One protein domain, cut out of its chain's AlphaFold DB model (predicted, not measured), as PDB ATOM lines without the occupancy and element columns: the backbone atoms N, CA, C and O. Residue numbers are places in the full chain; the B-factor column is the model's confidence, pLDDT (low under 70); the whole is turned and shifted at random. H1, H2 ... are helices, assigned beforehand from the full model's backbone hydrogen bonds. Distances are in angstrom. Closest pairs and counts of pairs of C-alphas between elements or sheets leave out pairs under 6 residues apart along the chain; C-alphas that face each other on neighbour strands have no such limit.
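What this domain is: This is residues 2 to 99 of the 100 residues of an uncharacterized protein of Leptolyngbya sp. NIES-2104 (UniProt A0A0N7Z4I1). H1 and H2 make a hairpin, and H3 and H4 a long arm, free from residue 58 on. The 98 printed residues hold four named helices and no named strand: all helix. It is extended, radius of gyration of the C-alphas 23.7 A, spans 81 by 38 by 16 A.

How they stand to each other: H1, residues 2 to 33, touches H2, residues 36 to 51, with residues 16 to 31 alone, opposite ways; the closest C-alphas, 20 and 50, are 5.4 A apart. H3, residues 53 to 83, is close to H2 but not clearly touching: C-alphas 49 and 56, the closest, are 6.1 A apart. H4, residues 85 to 97, meets H3 only through their link. Every O i to N i+4 pair is within hydrogen-bond range in H2, 5 of 9 in H4.

Where its parts are: H1 runs 47.8 A from C-alpha 2 at (23.314, 54.140, -23.782), and H3 43.1 A. H4 ends at C-alpha 97, (-53.690, 25.681, -32.340).

The domain as a whole: The model's pLDDT is under 70 in residues 29 to 34, 68 to 71 and 84 to 99.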
ATOM      1  N   GLN A   2      23.480  54.488 -25.211       85.00
ATOM      2  CA  GLN A   2      23.314  54.140 -23.782       85.00
ATOM      3  C   GLN A   2      22.083  54.771 -23.104       85.00
ATOM      4  O   GLN A   2      21.364  54.087 -22.386       85.00
ATOM      5  N   VAL A   3      21.793  56.047 -23.380       89.50
ATOM      6  CA  VAL A   3      20.626  56.746 -22.802       89.50
ATOM      7  C   VAL A   3      19.304  56.100 -23.234       89.50
ATOM      8  O   VAL A   3      18.385  55.972 -22.434       89.50
ATOM      9  N   LEU A   4      19.233  55.618 -24.480       89.06
ATOM     10  CA  LEU A   4      18.049  54.939 -25.010       89.06
ATOM     11  C   LEU A   4      17.783  53.616 -24.273       89.06
ATOM     12  O   LEU A   4      16.643  53.315 -23.939       89.06
ATOM     13  N   LEU A   5      18.843  52.854 -23.980       87.19
ATOM     14  CA  LEU A   5      18.754  51.600 -23.228       87.19
ATOM     15  C   LEU A   5      18.333  51.832 -21.775       87.19
ATOM     16  O   LEU A   5      17.547  51.056 -21.242       87.19
ATOM     17  N   LEU A   6      18.807  52.913 -21.149       90.44
ATOM     18  CA  LEU A   6      18.392  53.287 -19.795       90.44
ATOM     19  C   LEU A   6      16.913  53.668 -19.738       90.44
ATOM     20  O   LEU A   6      16.205  53.193 -18.856       90.44
ATOM     21  N   ILE A   7      16.436  54.470 -20.695       92.62
ATOM     22  CA  ILE A   7      15.018  54.847 -20.791       92.62
ATOM     23  C   ILE A   7      14.153  53.605 -21.025       92.62
ATOM     24  O   ILE A   7      13.139  53.434 -20.354       92.62
ATOM     25  N   LEU A   8      14.567  52.712 -21.930       90.06
ATOM     26  CA  LEU A   8      13.842  51.473 -22.208       90.06
ATOM     27  C   LEU A   8      13.819  50.539 -20.990       90.06
ATOM     28  O   LEU A   8      12.780  49.961 -20.686       90.06
ATOM     29  N   GLY A   9      14.937  50.424 -20.270       89.06
ATOM     30  CA  GLY A   9      15.031  49.642 -19.039       89.06
ATOM     31  C   GLY A   9      14.144  50.195 -17.924       89.06
ATOM     32  O   GLY A   9      13.416  49.431 -17.299       89.06
ATOM     33  N   LEU A  10      14.138  51.515 -17.718       91.00
ATOM     34  CA  LEU A  10      13.256  52.194 -16.760       91.00
ATOM     35  C   LEU A  10      11.783  52.020 -17.119       91.00
ATOM     36  O   LEU A  10      10.971  51.726 -16.246       91.00
ATOM     37  N   PHE A  11      11.445  52.166 -18.399       90.19
ATOM     38  CA  PHE A  11      10.090  51.952 -18.890       90.19
ATOM     39  C   PHE A  11       9.639  50.510 -18.648       90.19
ATOM     40  O   PHE A  11       8.589  50.282 -18.055       90.19
ATOM     41  N   TYR A  12      10.463  49.535 -19.037       86.69
ATOM     42  CA  TYR A  12      10.175  48.122 -18.813       86.69
ATOM     43  C   TYR A  12       9.999  47.825 -17.317       86.69
ATOM     44  O   TYR A  12       9.017  47.202 -16.924       86.69
ATOM     45  N   TRP A  13      10.890  48.346 -16.469       87.12
ATOM     46  CA  TRP A  13      10.809  48.165 -15.020       87.12
ATOM     47  C   TRP A  13       9.557  48.806 -14.414       87.12
ATOM     48  O   TRP A  13       8.975  48.234 -13.502       87.12
ATOM     49  N   ALA A  14       9.119  49.966 -14.907       88.31
ATOM     50  CA  ALA A  14       7.914  50.637 -14.419       88.31
ATOM     51  C   ALA A  14       6.623  49.912 -14.837       88.31
ATOM     52  O   ALA A  14       5.654  49.891 -14.081       88.31
ATOM     53  N   VAL A  15       6.609  49.291 -16.019       86.81
ATOM     54  CA  VAL A  15       5.429  48.605 -16.569       86.81
ATOM     55  C   VAL A  15       5.185  47.248 -15.902       86.81
ATOM     56  O   VAL A  15       4.035  46.905 -15.629       86.81
ATOM     57  N   VAL A  16       6.241  46.492 -15.585       84.25
ATOM     58  CA  VAL A  16       6.135  45.168 -14.941       84.25
ATOM     59  C   VAL A  16       5.280  45.165 -13.659       84.25
ATOM     60  O   VAL A  16       4.365  44.345 -13.590       84.25
ATOM     61  N   PRO A  17       5.495  46.038 -12.650       85.19
ATOM     62  CA  PRO A  17       4.693  46.032 -11.427       85.19
ATOM     63  C   PRO A  17       3.251  46.488 -11.667       85.19
ATOM     64  O   PRO A  17       2.345  45.964 -11.026       85.19
ATOM     65  N   VAL A  18       3.018  47.418 -12.600       86.12
ATOM     66  CA  VAL A  18       1.664  47.875 -12.958       86.12
ATOM     67  C   VAL A  18       0.861  46.726 -13.553       86.12
ATOM     68  O   VAL A  18      -0.261  46.460 -13.123       86.12
ATOM     69  N   LEU A  19       1.460  46.012 -14.507       83.06
ATOM     70  CA  LEU A  19       0.852  44.820 -15.075       83.06
ATOM     71  C   LEU A  19       0.633  43.781 -13.981       83.06
ATOM     72  O   LEU A  19      -0.491  43.321 -13.824       83.06
ATOM     73  N   PHE A  20       1.656  43.458 -13.187       83.25
ATOM     74  CA  PHE A  20       1.559  42.456 -12.127       83.25
ATOM     75  C   PHE A  20       0.384  42.704 -11.177       83.25
ATOM     76  O   PHE A  20      -0.363  41.773 -10.896       83.25
ATOM     77  N   VAL A  21       0.176  43.947 -10.727       82.56
ATOM     78  CA  VAL A  21      -0.967  44.301  -9.870       82.56
ATOM     79  C   VAL A  21      -2.290  44.108 -10.606       82.56
ATOM     80  O   VAL A  21      -3.195  43.501 -10.042       82.56
ATOM     81  N   SER A  22      -2.394  44.551 -11.861       82.44
ATOM     82  CA  SER A  22      -3.615  44.378 -12.657       82.44
ATOM     83  C   SER A  22      -3.961  42.898 -12.857       82.44
ATOM     84  O   SER A  22      -5.088  42.491 -12.588       82.44
ATOM     85  N   TRP A  23      -2.990  42.066 -13.244       79.56
ATOM     86  CA  TRP A  23      -3.175  40.617 -13.388       79.56
ATOM     87  C   TRP A  23      -3.530  39.942 -12.062       79.56
ATOM     88  O   TRP A  23      -4.368  39.044 -12.037       79.56
ATOM     89  N   LEU A  24      -2.910  40.371 -10.961       78.19
ATOM     90  CA  LEU A  24      -3.190  39.844  -9.627       78.19
ATOM     91  C   LEU A  24      -4.595  40.219  -9.161       78.19
ATOM     92  O   LEU A  24      -5.255  39.403  -8.533       78.19
ATOM     93  N   GLU A  25      -5.077  41.413  -9.494       79.06
ATOM     94  CA  GLU A  25      -6.440  41.841  -9.196       79.06
ATOM     95  C   GLU A  25      -7.482  41.046  -9.991       79.06
ATOM     96  O   GLU A  25      -8.452  40.577  -9.396       79.06
ATOM     97  N   PHE A  26      -7.246  40.809 -11.289       71.69
ATOM     98  CA  PHE A  26      -8.084  39.914 -12.098       71.69
ATOM     99  C   PHE A  26      -8.120  38.500 -11.524       71.69
ATOM    100  O   PHE A  26      -9.194  37.928 -11.377       71.69
ATOM    101  N   PHE A  27      -6.961  37.953 -11.152       71.94
ATOM    102  CA  PHE A  27      -6.904  36.606 -10.601       71.94
ATOM    103  C   PHE A  27      -7.571  36.519  -9.230       71.94
ATOM    104  O   PHE A  27      -8.304  35.575  -8.973       71.94
ATOM    105  N   ARG A  28      -7.380  37.526  -8.369       71.31
ATOM    106  CA  ARG A  28      -8.005  37.584  -7.044       71.31
ATOM    107  C   ARG A  28      -9.532  37.610  -7.126       71.31
ATOM    108  O   ARG A  28     -10.180  37.104  -6.224       71.31
ATOM    109  N   HIS A  29     -10.097  38.171  -8.196       67.44
ATOM    110  CA  HIS A  29     -11.542  38.154  -8.428       67.44
ATOM    111  C   HIS A  29     -12.085  36.743  -8.724       67.44
ATOM    112  O   HIS A  29     -13.224  36.446  -8.386       67.44
ATOM    113  N   ASP A  30     -11.257  35.867  -9.301       65.56
ATOM    114  CA  ASP A  30     -11.582  34.458  -9.569       65.56
ATOM    115  C   ASP A  30     -11.124  33.515  -8.427       65.56
ATOM    116  O   ASP A  30     -11.420  32.319  -8.432       65.56
ATOM    117  N   GLU A  31     -10.397  34.038  -7.432       62.41
ATOM    118  CA  GLU A  31      -9.677  33.269  -6.406       62.41
ATOM    119  C   GLU A  31     -10.526  32.869  -5.193       62.41
ATOM    120  O   GLU A  31     -10.102  32.013  -4.417       62.41
ATOM    121  N   ASP A  32     -11.749  33.391  -5.061       61.94
ATOM    122  CA  ASP A  32     -12.661  33.096  -3.941       61.94
ATOM    123  C   ASP A  32     -13.016  31.592  -3.798       61.94
ATOM    124  O   ASP A  32     -13.628  31.190  -2.808       61.94
ATOM    125  N   ASN A  33     -12.618  30.738  -4.752       59.09
ATOM    126  CA  ASN A  33     -12.840  29.286  -4.750       59.09
ATOM    127  C   ASN A  33     -11.559  28.413  -4.693       59.09
ATOM    128  O   ASN A  33     -11.672  27.193  -4.814       59.09
ATOM    129  N   LEU A  34     -10.351  28.977  -4.536       61.59
ATOM    130  CA  LEU A  34      -9.083  28.224  -4.648       61.59
ATOM    131  C   LEU A  34      -8.384  27.965  -3.298       61.59
ATOM    132  O   LEU A  34      -8.432  28.775  -2.376       61.59
ATOM    133  N   THR A  35      -7.685  26.829  -3.189       72.56
ATOM    134  CA  THR A  35      -6.911  26.426  -1.994       72.56
ATOM    135  C   THR A  35      -5.572  27.185  -1.913       72.56
ATOM    136  O   THR A  35      -4.943  27.441  -2.938       72.56
ATOM    137  N   ASP A  36      -5.042  27.458  -0.707       72.25
ATOM    138  CA  ASP A  36      -3.792  28.223  -0.449       72.25
ATOM    139  C   ASP A  36      -2.571  27.838  -1.321       72.25
ATOM    140  O   ASP A  36      -1.689  28.653  -1.620       72.25
ATOM    141  N   ARG A  37      -2.476  26.564  -1.725       74.06
ATOM    142  CA  ARG A  37      -1.417  26.063  -2.617       74.06
ATOM    143  C   ARG A  37      -1.583  26.543  -4.059       74.06
ATOM    144  O   ARG A  37      -0.589  26.883  -4.699       74.06
ATOM    145  N   GLU A  38      -2.810  26.567  -4.554       74.69
ATOM    146  CA  GLU A  38      -3.158  26.987  -5.913       74.69
ATOM    147  C   GLU A  38      -2.963  28.498  -6.062       74.69
ATOM    148  O   GLU A  38      -2.386  28.951  -7.050       74.69
ATOM    149  N   GLN A  39      -3.282  29.256  -5.010       76.62
ATOM    150  CA  GLN A  39      -3.038  30.697  -4.917       76.62
ATOM    151  C   GLN A  39      -1.546  31.057  -5.050       76.62
ATOM    152  O   GLN A  39      -1.172  31.994  -5.763       76.62
ATOM    153  N   LYS A  40      -0.639  30.283  -4.434       77.94
ATOM    154  CA  LYS A  40       0.814  30.495  -4.597       77.94
ATOM    155  C   LYS A  40       1.307  30.206  -6.012       77.94
ATOM    156  O   LYS A  40       2.128  30.965  -6.527       77.94
ATOM    157  N   ILE A  41       0.838  29.117  -6.623       79.50
ATOM    158  CA  ILE A  41       1.236  28.730  -7.983       79.50
ATOM    159  C   ILE A  41       0.719  29.757  -8.989       79.50
ATOM    160  O   ILE A  41       1.476  30.193  -9.856       79.50
ATOM    161  N   SER A  42      -0.525  30.203  -8.827       78.44
ATOM    162  CA  SER A  42      -1.100  31.249  -9.664       78.44
ATOM    163  C   SER A  42      -0.315  32.555  -9.571       78.44
ATOM    164  O   SER A  42       0.106  33.103 -10.588       78.44
ATOM    165  N   ARG A  43      -0.006  33.016  -8.352       81.06
ATOM    166  CA  ARG A  43       0.806  34.224  -8.161       81.06
ATOM    167  C   ARG A  43       2.174  34.116  -8.838       81.06
ATOM    168  O   ARG A  43       2.656  35.093  -9.409       81.06
ATOM    169  N   PHE A  44       2.784  32.930  -8.810       82.00
ATOM    170  CA  PHE A  44       4.015  32.649  -9.551       82.00
ATOM    171  C   PHE A  44       3.813  32.731 -11.066       82.00
ATOM    172  O   PHE A  44       4.620  33.354 -11.755       82.00
ATOM    173  N   MET A  45       2.729  32.159 -11.587       82.25
ATOM    174  CA  MET A  45       2.385  32.255 -13.005       82.25
ATOM    175  C   MET A  45       2.178  33.706 -13.450       82.25
ATOM    176  O   MET A  45       2.686  34.096 -14.497       82.25
ATOM    177  N   ILE A  46       1.524  34.530 -12.630       84.69
ATOM    178  CA  ILE A  46       1.305  35.957 -12.897       84.69
ATOM    179  C   ILE A  46       2.625  36.733 -12.907       84.69
ATOM    180  O   ILE A  46       2.823  37.605 -13.756       84.69
ATOM    181  N   ALA A  47       3.559  36.403 -12.011       83.62
ATOM    182  CA  ALA A  47       4.892  37.002 -12.014       83.62
ATOM    183  C   ALA A  47       5.634  36.697 -13.325       83.62
ATOM    184  O   ALA A  47       6.181  37.605 -13.951       83.62
ATOM    185  N   ILE A  48       5.587  35.442 -13.781       84.69
ATOM    186  CA  ILE A  48       6.188  35.021 -15.054       84.69
ATOM    187  C   ILE A  48       5.497  35.733 -16.226       84.69
ATOM    188  O   ILE A  48       6.169  36.308 -17.079       84.69
ATOM    189  N   ALA A  49       4.165  35.773 -16.241       83.00
ATOM    190  CA  ALA A  49       3.380  36.449 -17.272       83.00
ATOM    191  C   ALA A  49       3.679  37.957 -17.353       83.00
ATOM    192  O   ALA A  49       3.748  38.522 -18.441       83.00
ATOM    193  N   SER A  50       3.925  38.605 -16.213       84.06
ATOM    194  CA  SER A  50       4.260  40.034 -16.153       84.06
ATOM    195  C   SER A  50       5.659  40.332 -16.700       84.06
ATOM    196  O   SER A  50       5.872  41.375 -17.310       84.06
ATOM    197  N   ILE A  51       6.615  39.409 -16.542       84.31
ATOM    198  CA  ILE A  51       7.942  39.508 -17.172       84.31
ATOM    199  C   ILE A  51       7.816  39.289 -18.688       84.31
ATOM    200  O   ILE A  51       8.354  40.052 -19.491       84.31
ATOM    201  N   PHE A  52       7.033  38.298 -19.105       85.81
ATOM    202  CA  PHE A  52       6.790  37.989 -20.517       85.81
ATOM    203  C   PHE A  52       5.682  38.839 -21.160       85.81
ATOM    204  O   PHE A  52       5.113  38.444 -22.175       85.81
ATOM    205  N   TRP A  53       5.421  40.044 -20.639       81.38
ATOM    206  CA  TRP A  53       4.282  40.873 -21.046       81.38
ATOM    207  C   TRP A  53       4.205  41.165 -22.549       81.38
ATOM    208  O   TRP A  53       3.107  41.259 -23.088       81.38
ATOM    209  N   ILE A  54       5.347  41.258 -23.243       83.12
ATOM    210  CA  ILE A  54       5.402  41.454 -24.703       83.12
ATOM    211  C   ILE A  54       4.668  40.325 -25.446       83.12
ATOM    212  O   ILE A  54       4.046  40.564 -26.477       83.12
ATOM    213  N   VAL A  55       4.720  39.102 -24.916       83.56
ATOM    214  CA  VAL A  55       4.052  37.917 -25.473       83.56
ATOM    215  C   VAL A  55       2.678  37.711 -24.835       83.56
ATOM    216  O   VAL A  55       1.729  37.316 -25.508       83.56
ATOM    217  N   THR A  56       2.535  38.019 -23.547       81.62
ATOM    218  CA  THR A  56       1.280  37.818 -22.814       81.62
ATOM    219  C   THR A  56       0.190  38.804 -23.233       81.62
ATOM    220  O   THR A  56      -0.964  38.402 -23.366       81.62
ATOM    221  N   LEU A  57       0.525  40.074 -23.496       80.81
ATOM    222  CA  LEU A  57      -0.443  41.082 -23.947       80.81
ATOM    223  C   LEU A  57      -1.185  40.690 -25.233       80.81
ATOM    224  O   LEU A  57      -2.415  40.732 -25.212       80.81
ATOM    225  N   PRO A  58      -0.518  40.307 -26.342       82.81
ATOM    226  CA  PRO A  58      -1.238  39.923 -27.553       82.81
ATOM    227  C   PRO A  58      -2.091  38.671 -27.334       82.81
ATOM    228  O   PRO A  58      -3.204  38.605 -27.849       82.81
ATOM    229  N   PHE A  59      -1.621  37.710 -26.536       80.38
ATOM    230  CA  PHE A  59      -2.390  36.505 -26.233       80.38
ATOM    231  C   PHE A  59      -3.667  36.822 -25.441       80.38
ATOM    232  O   PHE A  59      -4.764  36.431 -25.837       80.38
ATOM    233  N   ALA A  60      -3.553  37.611 -24.374       79.38
ATOM    234  CA  ALA A  60      -4.707  38.012 -23.579       79.38
ATOM    235  C   ALA A  60      -5.657  38.935 -24.339       79.38
ATOM    236  O   ALA A  60      -6.869  38.847 -24.158       79.38
ATOM    237  N   TYR A  61      -5.138  39.775 -25.236       80.38
ATOM    238  CA  TYR A  61      -5.972  40.581 -26.118       80.38
ATOM    239  C   TYR A  61      -6.842  39.708 -27.031       80.38
ATOM    240  O   TYR A  61      -8.031  39.981 -27.174       80.38
ATOM    241  N   VAL A  62      -6.287  38.636 -27.608       79.75
ATOM    242  CA  VAL A  62      -7.044  37.683 -28.442       79.75
ATOM    243  C   VAL A  62      -8.155  37.010 -27.635       79.75
ATOM    244  O   VAL A  62      -9.287  36.906 -28.113       79.75
ATOM    245  N   GLU A  63      -7.864  36.599 -26.404       77.50
ATOM    246  CA  GLU A  63      -8.852  35.959 -25.535       77.50
ATOM    247  C   GLU A  63      -9.956  36.927 -25.078       77.50
ATOM    248  O   GLU A  63     -11.143  36.582 -25.107       77.50
ATOM    249  N   LEU A  64      -9.602  38.173 -24.747       73.62
ATOM    250  CA  LEU A  64     -10.577  39.238 -24.500       73.62
ATOM    251  C   LEU A  64     -11.448  39.495 -25.731       73.62
ATOM    252  O   LEU A  64     -12.651  39.709 -25.586       73.62
ATOM    253  N   LEU A  65     -10.876  39.446 -26.936       74.62
ATOM    254  CA  LEU A  65     -11.618  39.634 -28.180       74.62
ATOM    255  C   LEU A  65     -12.687  38.553 -28.375       74.62
ATOM    256  O   LEU A  65     -13.805  38.869 -28.790       74.62
ATOM    257  N   ASP A  66     -12.382  37.293 -28.049       71.62
ATOM    258  CA  ASP A  66     -13.369  36.210 -28.127       71.62
ATOM    259  C   ASP A  66     -14.494  36.405 -27.102       71.62
ATOM    260  O   ASP A  66     -15.680  36.328 -27.445       71.62
ATOM    261  N   LYS A  67     -14.149  36.768 -25.859       70.81
ATOM    262  CA  LYS A  67     -15.130  37.081 -24.805       70.81
ATOM    263  C   LYS A  67     -16.008  38.277 -25.187       70.81
ATOM    264  O   LYS A  67     -17.231  38.206 -25.064       70.81
ATOM    265  N   PHE A  68     -15.423  39.340 -25.737       69.06
ATOM    266  CA  PHE A  68     -16.147  40.535 -26.177       69.06
ATOM    267  C   PHE A  68     -17.101  40.237 -27.340       69.06
ATOM    268  O   PHE A  68     -18.244  40.707 -27.368       69.06
ATOM    269  N   LYS A  69     -16.677  39.394 -28.288       69.25
ATOM    270  CA  LYS A  69     -17.518  38.946 -29.403       69.25
ATOM    271  C   LYS A  69     -18.706  38.116 -28.914       69.25
ATOM    272  O   LYS A  69     -19.808  38.266 -29.445       69.25
ATOM    273  N   ARG A  70     -18.513  37.275 -27.893       66.31
ATOM    274  CA  ARG A  70     -19.592  36.514 -27.238       66.31
ATOM    275  C   ARG A  70     -20.559  37.430 -26.484       66.31
ATOM    276  O   ARG A  70     -21.766  37.320 -26.697       66.31
ATOM    277  N   ALA A  71     -20.052  38.385 -25.707       68.38
ATOM    278  CA  ALA A  71     -20.874  39.369 -25.000       68.38
ATOM    279  C   ALA A  71     -21.730  40.202 -25.973       68.38
ATOM    280  O   ALA A  71     -22.947  40.299 -25.815       68.38
ATOM    281  N   SER A  72     -21.132  40.687 -27.064       70.69
ATOM    282  CA  SER A  72     -21.834  41.454 -28.105       70.69
ATOM    283  C   SER A  72     -22.939  40.650 -28.804       70.69
ATOM    284  O   SER A  72     -23.968  41.204 -29.196       70.69
ATOM    285  N   ARG A  73     -22.762  39.329 -28.962       72.25
ATOM    286  CA  ARG A  73     -23.810  38.447 -29.504       72.25
ATOM    287  C   ARG A  73     -24.996  38.321 -28.554       72.25
ATOM    288  O   ARG A  73     -26.125  38.404 -29.023       72.25
ATOM    289  N   SER A  74     -24.749  38.162 -27.255       73.81
ATOM    290  CA  SER A  74     -25.826  38.087 -26.260       73.81
ATOM    291  C   SER A  74     -26.632  39.387 -26.207       73.81
ATOM    292  O   SER A  74     -27.854  39.343 -26.316       73.81
ATOM    293  N   ALA A  75     -25.965  40.548 -26.204       76.19
ATOM    294  CA  ALA A  75     -26.623  41.854 -26.225       76.19
ATOM    295  C   ALA A  75     -27.532  42.038 -27.454       76.19
ATOM    296  O   ALA A  75     -28.651  42.530 -27.329       76.19
ATOM    297  N   ARG A  76     -27.105  41.563 -28.634       79.19
ATOM    298  CA  ARG A  76     -27.943  41.568 -29.846       79.19
ATOM    299  C   ARG A  76     -29.171  40.665 -29.741       79.19
ATOM    300  O   ARG A  76     -30.194  40.983 -30.338       79.19
ATOM    301  N   LEU A  77     -29.085  39.537 -29.037       79.00
ATOM    302  CA  LEU A  77     -30.239  38.659 -28.823       79.00
ATOM    303  C   LEU A  77     -31.253  39.311 -27.883       79.00
ATOM    304  O   LEU A  77     -32.433  39.338 -28.218       79.00
ATOM    305  N   TYR A  78     -30.796  39.912 -26.783       76.94
ATOM    306  CA  TYR A  78     -31.668  40.695 -25.903       76.94
ATOM    307  C   TYR A  78     -32.321  41.858 -26.643       76.94
ATOM    308  O   TYR A  78     -33.525  42.055 -26.526       76.94
ATOM    309  N   GLN A  79     -31.562  42.577 -27.472       81.44
ATOM    310  CA  GLN A  79     -32.115  43.640 -28.304       81.44
ATOM    311  C   GLN A  79     -33.210  43.107 -29.240       81.44
ATOM    312  O   GLN A  79     -34.295  43.672 -29.277       81.44
ATOM    313  N   LYS A  80     -32.980  41.979 -29.927       75.56
ATOM    314  CA  LYS A  80     -34.001  41.346 -30.779       75.56
ATOM    315  C   LYS A  80     -35.254  40.919 -30.010       75.56
ATOM    316  O   LYS A  80     -36.349  41.027 -30.549       75.56
ATOM    317  N   MET A  81     -35.102  40.437 -28.775       76.81
ATOM    318  CA  MET A  81     -36.230  40.057 -27.915       76.81
ATOM    319  C   MET A  81     -37.032  41.279 -27.445       76.81
ATOM    320  O   MET A  81     -38.255  41.211 -27.375       76.81
ATOM    321  N   LEU A  82     -36.360  42.396 -27.157       76.94
ATOM    322  CA  LEU A  82     -36.998  43.648 -26.738       76.94
ATOM    323  C   LEU A  82     -37.650  44.405 -27.904       76.94
ATOM    324  O   LEU A  82     -38.651  45.085 -27.708       76.94
ATOM    325  N   GLU A  83     -37.098  44.287 -29.111       78.31
ATOM    326  CA  GLU A  83     -37.591  44.972 -30.309       78.31
ATOM    327  C   GLU A  83     -38.819  44.278 -30.927       78.31
ATOM    328  O   GLU A  83     -39.632  44.938 -31.569       78.31
ATOM    329  N   ASN A  84     -39.006  42.967 -30.704       68.25
ATOM    330  CA  ASN A  84     -40.160  42.221 -31.220       68.25
ATOM    331  C   ASN A  84     -40.834  41.303 -30.172       68.25
ATOM    332  O   ASN A  84     -40.798  40.072 -30.315       68.25
ATOM    333  N   PRO A  85     -41.511  41.869 -29.152       62.84
ATOM    334  CA  PRO A  85     -42.229  41.095 -28.132       62.84
ATOM    335  C   PRO A  85     -43.398  40.263 -28.697       62.84
ATOM    336  O   PRO A  85     -43.781  39.256 -28.106       62.84
ATOM    337  N   ASN A  86     -43.935  40.630 -29.869       60.19
ATOM    338  CA  ASN A  86     -45.088  39.960 -30.485       60.19
ATOM    339  C   ASN A  86     -44.734  38.611 -31.140       60.19
ATOM    340  O   ASN A  86     -45.597  37.750 -31.282       60.19
ATOM    341  N   SER A  87     -43.467  38.390 -31.509       60.09
ATOM    342  CA  SER A  87     -43.019  37.116 -32.100       60.09
ATOM    343  C   SER A  87     -42.942  35.955 -31.097       60.09
ATOM    344  O   SER A  87     -43.201  34.811 -31.463       60.09
ATOM    345  N   ALA A  88     -42.639  36.239 -29.825       58.06
ATOM    346  CA  ALA A  88     -42.561  35.228 -28.765       58.06
ATOM    347  C   ALA A  88     -43.949  34.758 -28.288       58.06
ATOM    348  O   ALA A  88     -44.123  33.593 -27.931       58.06
ATOM    349  N   LEU A  89     -44.944  35.650 -28.327       57.59
ATOM    350  CA  LEU A  89     -46.338  35.328 -28.019       57.59
ATOM    351  C   LEU A  89     -46.982  34.489 -29.135       57.59
ATOM    352  O   LEU A  89     -47.568  33.451 -28.846       57.59
ATOM    353  N   ASN A  90     -46.756  34.843 -30.407       55.00
ATOM    354  CA  ASN A  90     -47.351  34.127 -31.543       55.00
ATOM    355  C   ASN A  90     -46.868  32.664 -31.675       55.00
ATOM    356  O   ASN A  90     -47.634  31.786 -32.058       55.00
ATOM    357  N   SER A  91     -45.618  32.367 -31.290       56.06
ATOM    358  CA  SER A  91     -45.103  30.985 -31.246       56.06
ATOM    359  C   SER A  91     -45.763  30.126 -30.162       56.06
ATOM    360  O   SER A  91     -45.779  28.905 -30.295       56.06
ATOM    361  N   SER A  92     -46.250  30.728 -29.075       57.88
ATOM    362  CA  SER A  92     -46.920  29.986 -27.999       57.88
ATOM    363  C   SER A  92     -48.381  29.697 -28.358       57.88
ATOM    364  O   SER A  92     -48.896  28.633 -28.012       57.88
ATOM    365  N   ASP A  93     -49.007  30.595 -29.121       55.41
ATOM    366  CA  ASP A  93     -50.369  30.430 -29.629       55.41
ATOM    367  C   ASP A  93     -50.447  29.424 -30.799       55.41
ATOM    368  O   ASP A  93     -51.380  28.619 -30.852       55.41
ATOM    369  N   GLU A  94     -49.441  29.355 -31.685       55.62
ATOM    370  CA  GLU A  94     -49.392  28.336 -32.756       55.62
ATOM    371  C   GLU A  94     -49.226  26.899 -32.223       55.62
ATOM    372  O   GLU A  94     -49.799  25.960 -32.780       55.62
ATOM    373  N   ILE A  95     -48.498  26.704 -31.114       56.81
ATOM    374  CA  ILE A  95     -48.332  25.372 -30.498       56.81
ATOM    375  C   ILE A  95     -49.644  24.889 -29.849       56.81
ATOM    376  O   ILE A  95     -49.887  23.679 -29.787       56.81
ATOM    377  N   GLN A  96     -50.521  25.801 -29.411       52.97
ATOM    378  CA  GLN A  96     -51.862  25.429 -28.948       52.97
ATOM    379  C   GLN A  96     -52.834  25.139 -30.100       52.97
ATOM    380  O   GLN A  96     -53.626  24.206 -29.986       52.97
ATOM    381  N   PHE A  97     -52.758  25.865 -31.218       54.25
ATOM    382  CA  PHE A  97     -53.690  25.681 -32.340       54.25
ATOM    383  C   PHE A  97     -53.435  24.424 -33.188       54.25
ATOM    384  O   PHE A  97     -54.353  23.950 -33.850       54.25
ATOM    385  N   SER A  98     -52.227  23.852 -33.166       53.53
ATOM    386  CA  SER A  98     -51.911  22.622 -33.916       53.53
ATOM    387  C   SER A  98     -52.317  21.317 -33.205       53.53
ATOM    388  O   SER A  98     -52.177  20.249 -33.798       53.53
ATOM    389  N   ASN A  99     -52.774  21.376 -31.949       54.94
ATOM    390  CA  ASN A  99     -53.147  20.200 -31.147       54.94
ATOM    391  C   ASN A  99     -54.665  19.985 -31.029       54.94
ATOM    392  O   ASN A  99     -55.091  19.220 -30.160       54.94
TER     393      ASN A  99